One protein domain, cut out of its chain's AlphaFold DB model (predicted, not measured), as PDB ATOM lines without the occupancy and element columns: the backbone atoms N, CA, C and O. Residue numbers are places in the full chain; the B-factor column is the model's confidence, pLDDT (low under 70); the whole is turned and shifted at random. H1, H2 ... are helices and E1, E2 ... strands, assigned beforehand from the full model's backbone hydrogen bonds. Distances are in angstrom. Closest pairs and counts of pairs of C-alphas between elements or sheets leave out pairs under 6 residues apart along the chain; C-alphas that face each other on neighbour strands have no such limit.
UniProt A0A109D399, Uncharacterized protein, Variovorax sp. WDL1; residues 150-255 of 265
ATOM      1  N   GLY A 150     104.284 150.674 112.926       94.38
ATOM      2  CA  GLY A 150     104.681 149.718 111.898       94.38
ATOM      3  C   GLY A 150     104.799 148.310 112.467       94.38
ATOM      4  O   GLY A 150     105.409 148.116 113.519       94.38
ATOM      5  N   ILE A 151     104.231 147.338 111.765       92.88
ATOM      6  CA  ILE A 151     104.217 145.930 112.167       92.88
ATOM      7  C   ILE A 151     105.077 145.165 111.168       92.88
ATOM      8  O   ILE A 151     104.761 145.117 109.979       92.88
ATOM      9  N   HIS A 152     106.203 144.634 111.639       92.00
ATOM     10  CA  HIS A 152     107.207 143.967 110.806       92.00
ATOM     11  C   HIS A 152     106.863 142.493 110.611       92.00
ATOM     12  O   HIS A 152     106.543 141.813 111.579       92.00
ATOM     13  N   PHE A 153     106.917 142.020 109.374       92.44
ATOM     14  CA  PHE A 153     106.698 140.637 108.974       92.44
ATOM     15  C   PHE A 153     107.984 140.094 108.356       92.44
ATOM     16  O   PHE A 153     108.554 140.732 107.473       92.44
ATOM     17  N   ASP A 154     108.385 138.898 108.769       92.00
ATOM     18  CA  ASP A 154     109.445 138.098 108.165       92.00
ATOM     19  C   ASP A 154     109.149 136.589 108.332       92.00
ATOM     20  O   ASP A 154     108.026 136.163 108.630       92.00
ATOM     21  N   TYR A 155     110.149 135.738 108.096       89.12
ATOM     22  CA  TYR A 155     110.004 134.287 108.237       89.12
ATOM     23  C   TYR A 155     109.904 133.803 109.697       89.12
ATOM     24  O   TYR A 155     109.439 132.687 109.932       89.12
ATOM     25  N   ILE A 156     110.355 134.591 110.673       87.25
ATOM     26  CA  ILE A 156     110.282 134.323 112.119       87.25
ATOM     27  C   ILE A 156     109.004 134.938 112.696       87.25
ATOM     28  O   ILE A 156     108.234 134.271 113.385       87.25
ATOM     29  N   VAL A 157     108.790 136.216 112.412       85.00
ATOM     30  CA  VAL A 157     107.728 137.071 112.915       85.00
ATOM     31  C   VAL A 157     106.640 137.160 111.851       85.00
ATOM     32  O   VAL A 157     106.833 137.712 110.777       85.00
ATOM     33  N   GLY A 158     105.470 136.598 112.132       81.56
ATOM     34  CA  GLY A 158     104.366 136.559 111.170       81.56
ATOM     35  C   GLY A 158     104.388 135.366 110.199       81.56
ATOM     36  O   GLY A 158     103.433 135.179 109.439       81.56
ATOM     37  N   MET A 159     105.447 134.547 110.264       86.25
ATOM     38  CA  MET A 159     105.656 133.309 109.497       86.25
ATOM     39  C   MET A 159     105.484 133.479 107.981       86.25
ATOM     40  O   MET A 159     104.936 132.605 107.314       86.25
ATOM     41  N   MET A 160     105.926 134.610 107.427       91.81
ATOM     42  CA  MET A 160     105.721 134.983 106.026       91.81
ATOM     43  C   MET A 160     106.633 134.183 105.075       91.81
ATOM     44  O   MET A 160     107.523 134.723 104.419       91.81
ATOM     45  N   ASP A 161     106.417 132.870 105.007       91.75
ATOM     46  CA  ASP A 161     107.223 131.897 104.272       91.75
ATOM     47  C   ASP A 161     106.407 131.030 103.295       91.75
ATOM     48  O   ASP A 161     105.175 131.013 103.307       91.75
ATOM     49  N   ASN A 162     107.106 130.310 102.412       91.56
ATOM     50  CA  ASN A 162     106.494 129.499 101.350       91.56
ATOM     51  C   ASN A 162     105.829 128.206 101.832       91.56
ATOM     52  O   ASN A 162     105.163 127.529 101.048       91.56
ATOM     53  N   ARG A 163     105.980 127.864 103.112       88.00
ATOM     54  CA  ARG A 163     105.213 126.785 103.733       88.00
ATOM     55  C   ARG A 163     103.820 127.278 104.116       88.00
ATOM     56  O   ARG A 163     102.842 126.542 103.970       88.00
ATOM     57  N   SER A 164     103.749 128.515 104.588       84.06
ATOM     58  CA  SER A 164     102.549 129.116 105.167       84.06
ATOM     59  C   SER A 164     101.703 129.863 104.132       84.06
ATOM     60  O   SER A 164     100.479 129.915 104.254       84.06
ATOM     61  N   TYR A 165     102.335 130.382 103.078       88.00
ATOM     62  CA  TYR A 165     101.693 131.224 102.073       88.00
ATOM     63  C   TYR A 165     102.085 130.818 100.651       88.00
ATOM     64  O   TYR A 165     103.190 130.344 100.384       88.00
ATOM     65  N   ASP A 166     101.188 131.093  99.708       91.94
ATOM     66  CA  ASP A 166     101.570 131.296  98.314       91.94
ATOM     67  C   ASP A 166     102.279 132.654  98.221       91.94
ATOM     68  O   ASP A 166     101.632 133.704  98.213       91.94
ATOM     69  N   LEU A 167     103.616 132.644  98.236       93.38
ATOM     70  CA  LEU A 167     104.403 133.878  98.307       93.38
ATOM     71  C   LEU A 167     104.286 134.747  97.057       93.38
ATOM     72  O   LEU A 167     104.426 135.962  97.171       93.38
ATOM     73  N   GLU A 168     104.012 134.174  95.886       94.44
ATOM     74  CA  GLU A 168     103.820 134.968  94.669       94.44
ATOM     75  C   GLU A 168     102.488 135.720  94.729       94.44
ATOM     76  O   GLU A 168     102.435 136.928  94.475       94.44
ATOM     77  N   LEU A 169     101.418 135.038  95.150       94.00
ATOM     78  CA  LEU A 169     100.119 135.674  95.341       94.00
ATOM     79  C   LEU A 169     100.134 136.668  96.512       94.00
ATOM     80  O   LEU A 169      99.569 137.757  96.396       94.00
ATOM     81  N   ALA A 170     100.800 136.335  97.621       94.75
ATOM     82  CA  ALA A 170     100.970 137.246  98.750       94.75
ATOM     83  C   ALA A 170     101.725 138.508  98.323       94.75
ATOM     84  O   ALA A 170     101.259 139.612  98.599       94.75
ATOM     85  N   LEU A 171     102.834 138.356  97.591       96.31
ATOM     86  CA  LEU A 171     103.594 139.476  97.042       96.31
ATOM     87  C   LEU A 171     102.697 140.375  96.184       96.31
ATOM     88  O   LEU A 171     102.670 141.581  96.411       96.31
ATOM     89  N   HIS A 172     101.908 139.800  95.274       95.56
ATOM     90  CA  HIS A 172     100.994 140.566  94.423       95.56
ATOM     91  C   HIS A 172      99.955 141.372  95.225       95.56
ATOM     92  O   HIS A 172      99.718 142.545  94.932       95.56
ATOM     93  N   LEU A 173      99.342 140.767  96.249       94.75
ATOM     94  CA  LEU A 173      98.362 141.444  97.109       94.75
ATOM     95  C   LEU A 173      99.001 142.571  97.928       94.75
ATOM     96  O   LEU A 173      98.436 143.659  98.037       94.75
ATOM     97  N   LEU A 174     100.178 142.308  98.491       96.38
ATOM     98  CA  LEU A 174     100.909 143.252  99.328       96.38
ATOM     99  C   LEU A 174     101.463 144.429  98.513       96.38
ATOM    100  O   LEU A 174     101.392 145.563  98.972       96.38
ATOM    101  N   GLU A 175     101.934 144.205  97.282       96.31
ATOM    102  CA  GLU A 175     102.382 145.275  96.375       96.31
ATOM    103  C   GLU A 175     101.265 146.244  95.981       96.31
ATOM    104  O   GLU A 175     101.533 147.416  95.709       96.31
ATOM    105  N   ALA A 176     100.013 145.785  95.974       95.38
ATOM    106  CA  ALA A 176      98.862 146.642  95.719       95.38
ATOM    107  C   ALA A 176      98.515 147.558  96.910       95.38
ATOM    108  O   ALA A 176      97.713 148.483  96.754       95.38
ATOM    109  N   ASN A 177      99.094 147.326  98.095       96.00
ATOM    110  CA  ASN A 177      98.837 148.112  99.295       96.00
ATOM    111  C   ASN A 177      99.949 149.161  99.516       96.00
ATOM    112  O   ASN A 177     101.061 148.798  99.897       96.00
ATOM    113  N   PRO A 178      99.672 150.474  99.376       95.12
ATOM    114  CA  PRO A 178     100.690 151.523  99.518       95.12
ATOM    115  C   PRO A 178     101.224 151.695 100.951       95.12
ATOM    116  O   PRO A 178     102.143 152.479 101.165       95.12
ATOM    117  N   ARG A 179     100.634 151.002 101.931       95.00
ATOM    118  CA  ARG A 179     101.058 150.999 103.340       95.00
ATOM    119  C   ARG A 179     101.931 149.794 103.690       95.00
ATOM    120  O   ARG A 179     102.221 149.572 104.862       95.00
ATOM    121  N   VAL A 180     102.294 148.986 102.695       95.69
ATOM    122  CA  VAL A 180     103.234 147.880 102.845       95.69
ATOM    123  C   VAL A 180     104.573 148.289 102.246       95.69
ATOM    124  O   VAL A 180     104.679 148.609 101.062       95.69
ATOM    125  N   HIS A 181     105.608 148.246 103.077       93.62
ATOM    126  CA  HIS A 181     106.968 148.635 102.725       93.62
ATOM    127  C   HIS A 181     107.857 147.400 102.757       93.62
ATOM    128  O   HIS A 181     108.122 146.859 103.824       93.62
ATOM    129  N   PHE A 182     108.296 146.928 101.594       94.75
ATOM    130  CA  PHE A 182     109.135 145.733 101.519       94.75
ATOM    131  C   PHE A 182     110.572 146.013 101.943       94.75
ATOM    132  O   PHE A 182     111.184 146.985 101.492       94.75
ATOM    133  N   GLU A 183     111.132 145.090 102.715       92.00
ATOM    134  CA  GLU A 183     112.569 144.974 102.908       92.00
ATOM    135  C   GLU A 183     113.116 144.051 101.815       92.00
ATOM    136  O   GLU A 183     112.601 142.959 101.562       92.00
ATOM    137  N   THR A 184     114.120 144.534 101.085       90.44
ATOM    138  CA  THR A 184     114.732 143.779  99.988       90.44
ATOM    139  C   THR A 184     116.095 143.254 100.389       90.44
ATOM    140  O   THR A 184     116.858 143.954 101.060       90.44
ATOM    141  N   ASP A 185     116.458 142.082  99.871       87.94
ATOM    142  CA  ASP A 185     117.810 141.555 100.036       87.94
ATOM    143  C   ASP A 185     118.872 142.450  99.353       87.94
ATOM    144  O   ASP A 185     118.577 143.433  98.667       87.94
ATOM    145  N   ARG A 186     120.155 142.084  99.484       85.81
ATOM    146  CA  ARG A 186     121.275 142.823  98.857       85.81
ATOM    147  C   ARG A 186     121.187 142.922  97.330       85.81
ATOM    148  O   ARG A 186     121.887 143.743  96.744       85.81
ATOM    149  N   SER A 187     120.386 142.073  96.690       87.94
ATOM    150  CA  SER A 187     120.138 142.085  95.246       87.94
ATOM    151  C   SER A 187     118.862 142.840  94.858       87.94
ATOM    152  O   SER A 187     118.531 142.898  93.676       87.94
ATOM    153  N   GLY A 188     118.158 143.435  95.826       90.69
ATOM    154  CA  GLY A 188     116.917 144.171  95.603       90.69
ATOM    155  C   GLY A 188     115.686 143.276  95.438       90.69
ATOM    156  O   GLY A 188     114.647 143.752  94.982       90.69
ATOM    157  N   ARG A 189     115.771 141.983  95.779       92.44
ATOM    158  CA  ARG A 189     114.632 141.059  95.669       92.44
ATOM    159  C   ARG A 189     113.762 141.135  96.919       92.44
ATOM    160  O   ARG A 189     114.276 141.099  98.032       92.44
ATOM    161  N   LYS A 190     112.443 141.193  96.711       96.12
ATOM    162  CA  LYS A 190     111.425 141.120  97.776       96.12
ATOM    163  C   LYS A 190     111.177 139.685  98.240       96.12
ATOM    164  O   LYS A 190     110.988 139.452  99.424       96.12
ATOM    165  N   LEU A 191     111.205 138.732  97.302       95.88
ATOM    166  CA  LEU A 191     111.191 137.304  97.604       95.88
ATOM    167  C   LEU A 191     112.609 136.861  97.959       95.88
ATOM    168  O   LEU A 191     113.486 136.781  97.092       95.88
ATOM    169  N   GLN A 192     112.826 136.615  99.243       95.31
ATOM    170  CA  GLN A 192     114.138 136.345  99.810       95.31
ATOM    171  C   GLN A 192     114.297 134.860 100.136       95.31
ATOM    172  O   GLN A 192     113.318 134.141 100.328       95.31
ATOM    173  N   ASN A 193     115.546 134.398 100.214       95.25
ATOM    174  CA  ASN A 193     115.842 133.065 100.730       95.25
ATOM    175  C   ASN A 193     115.972 133.134 102.252       95.25
ATOM    176  O   ASN A 193     116.687 133.995 102.765       95.25
ATOM    177  N   ILE A 194     115.360 132.185 102.955       93.94
ATOM    178  CA  ILE A 194     115.586 132.008 104.391       93.94
ATOM    179  C   ILE A 194     117.058 131.608 104.597       93.94
ATOM    180  O   ILE A 194     117.579 130.793 103.821       93.94
ATOM    181  N   PRO A 195     117.763 132.159 105.607       92.75
ATOM    182  CA  PRO A 195     119.133 131.757 105.901       92.75
ATOM    183  C   PRO A 195     119.252 130.238 106.047       92.75
ATOM    184  O   PRO A 195     118.416 129.610 106.688       92.75
ATOM    185  N   SER A 196     120.305 129.639 105.486       92.44
ATOM    186  CA  SER A 196     120.413 128.174 105.372       92.44
ATOM    187  C   SER A 196     120.344 127.422 106.704       92.44
ATOM    188  O   SER A 196     119.931 126.271 106.721       92.44
ATOM    189  N   TYR A 197     120.722 128.059 107.814       91.81
ATOM    190  CA  TYR A 197     120.640 127.486 109.163       91.81
ATOM    191  C   TYR A 197     119.221 127.492 109.762       91.81
ATOM    192  O   TYR A 197     119.002 126.844 110.778       91.81
ATOM    193  N   ASN A 198     118.282 128.212 109.141       91.69
ATOM    194  CA  ASN A 198     116.864 128.292 109.507       91.69
ATOM    195  C   ASN A 198     115.934 127.720 108.418       91.69
ATOM    196  O   ASN A 198     114.717 127.691 108.609       91.69
ATOM    197  N   ALA A 199     116.483 127.327 107.265       91.19
ATOM    198  CA  ALA A 199     115.726 126.738 106.171       91.19
ATOM    199  C   ALA A 199     115.425 125.260 106.461       91.19
ATOM    200  O   ALA A 199     116.264 124.537 106.996       91.19
ATOM    201  N   GLU A 200     114.239 124.808 106.067       89.88
ATOM    202  CA  GLU A 200     113.776 123.427 106.226       89.88
ATOM    203  C   GLU A 200     113.203 122.912 104.899       89.88
ATOM    204  O   GLU A 200     112.939 123.687 103.973       89.88
ATOM    205  N   ASP A 201     112.967 121.602 104.801       87.44
ATOM    206  CA  ASP A 201     112.303 121.009 103.641       87.44
ATOM    207  C   ASP A 201     110.926 121.662 103.423       87.44
ATOM    208  O   ASP A 201     110.026 121.580 104.259       87.44
ATOM    209  N   GLY A 202     110.770 122.350 102.289       85.06
ATOM    210  CA  GLY A 202     109.550 123.089 101.945       85.06
ATOM    211  C   GLY A 202     109.411 124.478 102.586       85.06
ATOM    212  O   GLY A 202     108.429 125.157 102.302       85.06
ATOM    213  N   ARG A 203     110.385 124.928 103.392       91.19
ATOM    214  CA  ARG A 203     110.455 126.277 103.981       91.19
ATOM    215  C   ARG A 203     111.811 126.909 103.673       91.19
ATOM    216  O   ARG A 203     112.776 126.775 104.423       91.19
ATOM    217  N   THR A 204     111.888 127.583 102.534       94.62
ATOM    218  CA  THR A 204     113.154 128.066 101.953       94.62
ATOM    219  C   THR A 204     113.108 129.522 101.514       94.62
ATOM    220  O   THR A 204     114.161 130.126 101.304       94.62
ATOM    221  N   GLN A 205     111.914 130.097 101.381       95.56
ATOM    222  CA  GLN A 205     111.715 131.460 100.908       95.56
ATOM    223  C   GLN A 205     110.766 132.216 101.826       95.56
ATOM    224  O   GLN A 205     109.928 131.608 102.492       95.56
ATOM    225  N   CYS A 206     110.894 133.537 101.835       95.81
ATOM    226  CA  CYS A 206     110.054 134.425 102.624       95.81
ATOM    227  C   CYS A 206     109.866 135.789 101.960       95.81
ATOM    228  O   CYS A 206     110.575 136.138 101.008       95.81
ATOM    229  N   LEU A 207     108.897 136.544 102.470       96.06
ATOM    230  CA  LEU A 207     108.786 137.982 102.243       96.06
ATOM    231  C   LEU A 207     109.079 138.695 103.559       96.06
ATOM    232  O   LEU A 207     108.587 138.280 104.606       96.06
ATOM    233  N   GLU A 208     109.827 139.788 103.477       95.56
ATOM    234  CA  GLU A 208     110.066 140.680 104.609       95.56
ATOM    235  C   GLU A 208     109.468 142.048 104.286       95.56
ATOM    236  O   GLU A 208     109.718 142.614 103.214       95.56
ATOM    237  N   PHE A 209     108.616 142.565 105.166       95.06
ATOM    238  CA  PHE A 209     107.955 143.849 104.954       95.06
ATOM    239  C   PHE A 209     107.453 144.460 106.257       95.06
ATOM    240  O   PHE A 209     107.277 143.787 107.265       95.06
ATOM    241  N   ILE A 210     107.149 145.752 106.213       94.25
ATOM    242  CA  ILE A 210     106.492 146.471 107.297       94.25
ATOM    243  C   ILE A 210     105.114 146.909 106.830       94.25
ATOM    244  O   ILE A 210     104.967 147.517 105.770       94.25
ATOM    245  N   PHE A 211     104.103 146.602 107.631       95.50
ATOM    246  CA  PHE A 211     102.748 147.093 107.453       95.50
ATOM    247  C   PHE A 211     102.516 148.325 108.329       95.50
ATOM    248  O   PHE A 211     102.667 148.256 109.546       95.50
ATOM    249  N   GLU A 212     102.112 149.438 107.720       95.44
ATOM    250  CA  GLU A 212     101.639 150.643 108.408       95.44
ATOM    251  C   GLU A 212     100.108 150.601 108.572       95.44
ATOM    252  O   GLU A 212      99.376 150.974 107.642       95.44
ATOM    253  N   PRO A 213      99.569 150.161 109.727       95.19
ATOM    254  CA  PRO A 213      98.130 150.155 109.946       95.19
ATOM    255  C   PRO A 213      97.558 151.580 109.941       95.19
ATOM    256  O   PRO A 213      98.226 152.570 110.230       95.19
ATOM    257  N   THR A 214      96.276 151.692 109.627       94.81
ATOM    258  CA  THR A 214      95.492 152.898 109.899       94.81
ATOM    259  C   THR A 214      95.112 152.958 111.380       94.81
ATOM    260  O   THR A 214      95.242 151.979 112.114       94.81
ATOM    261  N   VAL A 215      94.588 154.101 111.836       93.00
ATOM    262  CA  VAL A 215      94.032 154.219 113.197       93.00
ATOM    263  C   VAL A 215      92.900 153.215 113.417       93.00
ATOM    264  O   VAL A 215      92.855 152.568 114.457       93.00
ATOM    265  N   GLU A 216      92.014 153.048 112.435       96.00
ATOM    266  CA  GLU A 216      90.894 152.106 112.524       96.00
ATOM    267  C   GLU A 216      91.379 150.658 112.659       96.00
ATOM    268  O   GLU A 216      90.903 149.910 113.509       96.00
ATOM    269  N   GLU A 217      92.376 150.264 111.872       95.69
ATOM    270  CA  GLU A 217      92.974 148.930 111.962       95.69
ATOM    271  C   GLU A 217      93.722 148.718 113.278       95.69
ATOM    272  O   GLU A 217      93.559 147.669 113.893       95.69
ATOM    273  N   ALA A 218      94.476 149.713 113.757       93.69
ATOM    274  CA  ALA A 218      95.144 149.644 115.058       93.69
ATOM    275  C   ALA A 218      94.134 149.478 116.210       93.69
ATOM    276  O   ALA A 218      94.373 148.706 117.141       93.69
ATOM    277  N   VAL A 219      92.978 150.151 116.132       93.62
ATOM    278  CA  VAL A 219      91.858 149.953 117.065       93.62
ATOM    279  C   VAL A 219      91.316 148.529 116.964       93.62
ATOM    280  O   VAL A 219      91.205 147.862 117.987       93.62
ATOM    281  N   ARG A 220      91.056 148.021 115.753       94.50
ATOM    282  CA  ARG A 220      90.552 146.649 115.557       94.50
ATOM    283  C   ARG A 220      91.520 145.587 116.086       94.50
ATOM    284  O   ARG A 220      91.068 144.635 116.717       94.50
ATOM    285  N   ILE A 221      92.826 145.756 115.865       91.88
ATOM    286  CA  ILE A 221      93.874 144.877 116.407       91.88
ATOM    287  C   ILE A 221      93.826 144.892 117.939       91.88
ATOM    288  O   ILE A 221      93.735 143.841 118.571       91.88
ATOM    289  N   ARG A 222      93.822 146.083 118.550       89.75
ATOM    290  CA  ARG A 222      93.726 146.232 120.008       89.75
ATOM    291  C   ARG A 222      92.465 145.579 120.571       89.75
ATOM    292  O   ARG A 222      92.555 144.846 121.553       89.75
ATOM    293  N   ASP A 223      91.309 145.844 119.975       90.81
ATOM    294  CA  ASP A 223      90.025 145.331 120.452       90.81
ATOM    295  C   ASP A 223      89.962 143.801 120.349       90.81
ATOM    296  O   ASP A 223      89.441 143.144 121.251       90.81
ATOM    297  N   TRP A 224      90.571 143.220 119.310       90.19
ATOM    298  CA  TRP A 224      90.727 141.772 119.177       90.19
ATOM    299  C   TRP A 224      91.560 141.169 120.321       90.19
ATOM    300  O   TRP A 224      91.139 140.178 120.920       90.19
ATOM    301  N   HIS A 225      92.682 141.797 120.700       86.06
ATOM    302  CA  HIS A 225      93.494 141.338 121.837       86.06
ATOM    303  C   HIS A 225      92.775 141.488 123.182       86.06
ATOM    304  O   HIS A 225      92.834 140.588 124.021       86.06
ATOM    305  N   LEU A 226      92.068 142.605 123.388       85.38
ATOM    306  CA  LEU A 226      91.281 142.828 124.604       85.38
ATOM    307  C   LEU A 226      90.178 141.775 124.760       85.38
ATOM    308  O   LEU A 226      89.950 141.294 125.868       85.38
ATOM    309  N   ALA A 227      89.526 141.379 123.663       86.94
ATOM    310  CA  ALA A 227      88.483 140.357 123.679       86.94
ATOM    311  C   ALA A 227      89.004 138.947 124.019       86.94
ATOM    312  O   ALA A 227      88.227 138.109 124.476       86.94
ATOM    313  N   ARG A 228      90.298 138.677 123.809       82.19
ATOM    314  CA  ARG A 228      90.931 137.369 124.061       82.19
ATOM    315  C   ARG A 228      91.686 137.291 125.394       82.19
ATOM    316  O   ARG A 228      92.292 136.264 125.671       82.19
ATOM    317  N   ASP A 229      91.672 138.361 126.196       74.62
ATOM    318  CA  ASP A 229      92.512 138.533 127.402       74.62
ATOM    319  C   ASP A 229      94.012 138.256 127.150       74.62
ATOM    320  O   ASP A 229      94.803 137.962 128.052       74.62
ATOM    321  N   THR A 230      94.450 138.393 125.896       67.62
ATOM    322  CA  THR A 230      95.864 138.340 125.543       67.62
ATOM    323  C   THR A 230      96.451 139.695 125.908       67.62
ATOM    324  O   THR A 230      96.363 140.661 125.150       67.62
ATOM    325  N   LYS A 231      97.052 139.804 127.096       54.00
ATOM    326  CA  LYS A 231      97.675 141.050 127.594       54.00
ATOM    327  C   LYS A 231      98.827 141.576 126.715       54.00
ATOM    328  O   LYS A 231      99.402 142.614 127.034       54.00
ATOM    329  N   ARG A 232      99.202 140.863 125.646       56.06
ATOM    330  CA  ARG A 232     100.359 141.131 124.780       56.06
ATOM    331  C   ARG A 232      99.934 141.441 123.348       56.06
ATOM    332  O   ARG A 232     100.207 140.664 122.444       56.06
ATOM    333  N   ALA A 233      99.324 142.603 123.139       55.66
ATOM    334  CA  ALA A 233      98.969 143.034 121.792       55.66
ATOM    335  C   ALA A 233     100.188 143.071 120.843       55.66
ATOM    336  O   ALA A 233     100.140 142.475 119.781       55.66
ATOM    337  N   ALA A 234     101.334 143.620 121.259       52.75
ATOM    338  CA  ALA A 234     102.488 143.741 120.357       52.75
ATOM    339  C   ALA A 234     103.304 142.463 120.091       52.75
ATOM    340  O   ALA A 234     104.252 142.499 119.313       52.75
ATOM    341  N   GLY A 235     103.003 141.344 120.758       56.94
ATOM    342  CA  GLY A 235     103.673 140.062 120.481       56.94
ATOM    343  C   GLY A 235     102.913 139.182 119.491       56.94
ATOM    344  O   GLY A 235     103.482 138.244 118.944       56.94
ATOM    345  N   GLU A 236     101.630 139.481 119.295       73.88
ATOM    346  CA  GLU A 236     100.662 138.654 118.570       73.88
ATOM    347  C   GLU A 236      99.856 139.503 117.566       73.88
ATOM    348  O   GLU A 236      98.832 139.069 117.041       73.88
ATOM    349  N   GLU A 237     100.328 140.719 117.270       85.38
ATOM    350  CA  GLU A 237      99.744 141.654 116.300       85.38
ATOM    351  C   GLU A 237      99.482 140.981 114.945       85.38
ATOM    352  O   GLU A 237      98.463 141.224 114.294       85.38
ATOM    353  N   HIS A 238     100.379 140.086 114.537       86.75
ATOM    354  CA  HIS A 238     100.291 139.336 113.289       86.75
ATOM    355  C   HIS A 238      99.128 138.341 113.281       86.75
ATOM    356  O   HIS A 238      98.483 138.182 112.242       86.75
ATOM    357  N   GLU A 239      98.800 137.736 114.432       84.50
ATOM    358  CA  GLU A 239      97.620 136.876 114.572       84.50
ATOM    359  C   GLU A 239      96.354 137.705 114.372       84.50
ATOM    360  O   GLU A 239      95.489 137.335 113.578       84.50
ATOM    361  N   ALA A 240      96.265 138.865 115.028       88.44
ATOM    362  CA  ALA A 240      95.133 139.767 114.864       88.44
ATOM    363  C   ALA A 240      94.987 140.224 113.403       88.44
ATOM    364  O   ALA A 240      93.891 140.153 112.846       88.44
ATOM    365  N   ILE A 241      96.082 140.637 112.751       90.50
ATOM    366  CA  ILE A 241      96.093 141.045 111.335       90.50
ATOM    367  C   ILE A 241      95.578 139.927 110.433       90.50
ATOM    368  O   ILE A 241      94.785 140.188 109.523       90.50
ATOM    369  N   PHE A 242      96.005 138.692 110.687       85.69
ATOM    370  CA  PHE A 242      95.568 137.530 109.932       85.69
ATOM    371  C   PHE A 242      94.091 137.201 110.180       85.69
ATOM    372  O   PHE A 242      93.310 137.043 109.235       85.69
ATOM    373  N   VAL A 243      93.672 137.127 111.448       85.81
ATOM    374  CA  VAL A 243      92.301 136.763 111.817       85.81
ATOM    375  C   VAL A 243      91.309 137.781 111.268       85.81
ATOM    376  O   VAL A 243      90.298 137.379 110.688       85.81
ATOM    377  N   LEU A 244      91.635 139.069 111.389       90.88
ATOM    378  CA  LEU A 244      90.854 140.196 110.880       90.88
ATOM    379  C   LEU A 244      91.014 140.422 109.364       90.88
ATOM    380  O   LEU A 244      90.313 141.278 108.819       90.88
ATOM    381  N   ASP A 245      91.916 139.674 108.718       91.56
ATOM    382  CA  ASP A 245      92.278 139.717 107.294       91.56
ATOM    383  C   ASP A 245      92.588 141.130 106.775       91.56
ATOM    384  O   ASP A 245      92.162 141.528 105.691       91.56
ATOM    385  N   LEU A 246      93.342 141.914 107.554       93.81
ATOM    386  CA  LEU A 246      93.597 143.333 107.249       93.81
ATOM    387  C   LEU A 246      94.442 143.538 105.982       93.81
ATOM    388  O   LEU A 246      94.384 144.594 105.358       93.81
ATOM    389  N   LEU A 247      95.206 142.519 105.586       93.88
ATOM    390  CA  LEU A 247      96.048 142.521 104.386       93.88
ATOM    391  C   LEU A 247      95.466 141.680 103.235       93.88
ATOM    392  O   LEU A 247      96.078 141.593 102.173       93.88
ATOM    393  N   GLY A 248      94.308 141.035 103.423       91.38
ATOM    394  CA  GLY A 248      93.725 140.120 102.433       91.38
ATOM    395  C   GLY A 248      94.522 138.826 102.219       91.38
ATOM    396  O   GLY A 248      94.292 138.110 101.236       91.38
ATOM    397  N   LEU A 249      95.472 138.519 103.110       88.81
ATOM    398  CA  LEU A 249      96.405 137.399 102.978       88.81
ATOM    399  C   LEU A 249      95.714 136.034 103.042       88.81
ATOM    400  O   LEU A 249      96.266 135.065 102.518       88.81
ATOM    401  N   ARG A 250      94.483 135.933 103.570       85.81
ATOM    402  CA  ARG A 250      93.699 134.680 103.517       85.81
ATOM    403  C   ARG A 250      93.564 134.128 102.097       85.81
ATOM    404  O   ARG A 250      93.586 132.909 101.923       85.81
ATOM    405  N   LYS A 251      93.492 135.003 101.086       84.19
ATOM    406  CA  LYS A 251      93.445 134.617  99.664       84.19
ATOM    407  C   LYS A 251      94.755 134.008  99.164       84.19
ATOM    408  O   LYS A 251      94.712 133.136  98.305       84.19
ATOM    409  N   ALA A 252      95.894 134.419  99.718       81.69
ATOM    410  CA  ALA A 252      97.224 133.908  99.378       81.69
ATOM    411  C   ALA A 252      97.569 132.597 100.104       81.69
ATOM    412  O   ALA A 252      98.718 132.336 100.448       81.69
ATOM    413  N   GLY A 253      96.565 131.766 100.384       69.56
ATOM    414  CA  GLY A 253      96.772 130.491 101.060       69.56
ATOM    415  C   GLY A 253      96.979 130.602 102.566       69.56
ATOM    416  O   GLY A 253      97.111 129.563 103.202       69.56
ATOM    417  N   ALA A 254      96.892 131.795 103.162       59.94
ATOM    418  CA  ALA A 254      96.955 131.929 104.614       59.94
ATOM    419  C   ALA A 254      95.773 131.224 105.313       59.94
ATOM    420  O   ALA A 254      95.848 130.896 106.483       59.94
ATOM    421  N   ALA A 255      94.694 130.874 104.601       53.56
ATOM    422  CA  ALA A 255      93.674 129.950 105.115       53.56
ATOM    423  C   ALA A 255      94.195 128.522 105.417       53.56
ATOM    424  O   ALA A 255      93.493 127.756 106.060       53.56
TER     425      ALA A 255
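AT A GLANCE: This is residues 150 to 255 of the 265 residues of an uncharacterized protein of Variovorax sp. WDL1 (UniProt A0A109D399). A small antiparallel sheet is built round one long strand, E4, with E1 and E2 along opposite sides of its later half and E3 paired with its earlier half; H1 covers one face of this sheet. Past the end of E4, H2 forms the far end of the domain, H3 sits crosswise between H2 and the sheet, and the short H4 packs on H1. The 106 printed residues hold four named helices and four named strands in the order E1, H1, E2, E3, E4, H2, H3, H4; the class is mixed, helices and strands, with 50 residues in named elements, under half. The whole is compact, with a radius of gyration of the C-alphas of 13.9 A and spans of 39 by 28 by 24 A.

IN THESE COORDINATES: E1, residues 151 to 153, begins with C-alpha 151 at (104.217, 145.930, 112.167). H1, residues 167 to 175, is 11.7 A long. E2 is residues 180 to 183 and E3 residues 191 to 193. E4, residues 205 to 211, runs 19.2 A from C-alpha 205 at (111.715, 131.460, 100.908). H2, residues 215 to 227, is 18.2 A long. H3 is residues 237 to 243, and H4, residues 249 to 252, ends with C-alpha 252 at (97.224, 133.908, 99.378).

HOW THE PARTS SIT: The sheet is branched: E4 has E1, E2 and E3 as antiparallel neighbours. E1 lies on one side of E4, with N 153 and O 209 at 2.8 A. E2 lies on the other side, with N 210 and O 181 at 2.8 A. Pairing is staggered: E3 pairs with residues 205 to 207, forming a hairpin with E4, with N 192 and O 206 at 2.9 A. H1 is on the sheet at a height of 8.7 A, over E4, along it at 19 degrees on the local plane; it is only just not over E2, on which 2 of its C-alphas fall. H4 touches H1, the closest C-alphas being those of Ala 170 and Ala 252, 5.1 A apart. H3 only grazes the sheet, with residues 237 to 241. H2 touches H3 with residues 221 to 225 alone, the two about perpendicular at 86 degrees; C-alphas 221 and 240 are closest, at 5.5 A. H2 is apart from H1 and H4. In H1, H2 and H3 every O i to N i+4 pair is within hydrogen-bond range; H4 is too short for one.

THE WHOLE: The C-alphas of Ser 187 and Ala 227 are the two farthest apart, at 42.6 A. The printed part has no cut. The links E1 to H1, 13 residues, and E3 to E4, 11 residues, are long. Mean pLDDT of the printed part is 88.3; residues 230 to 235 and 253 to 255 are under 70.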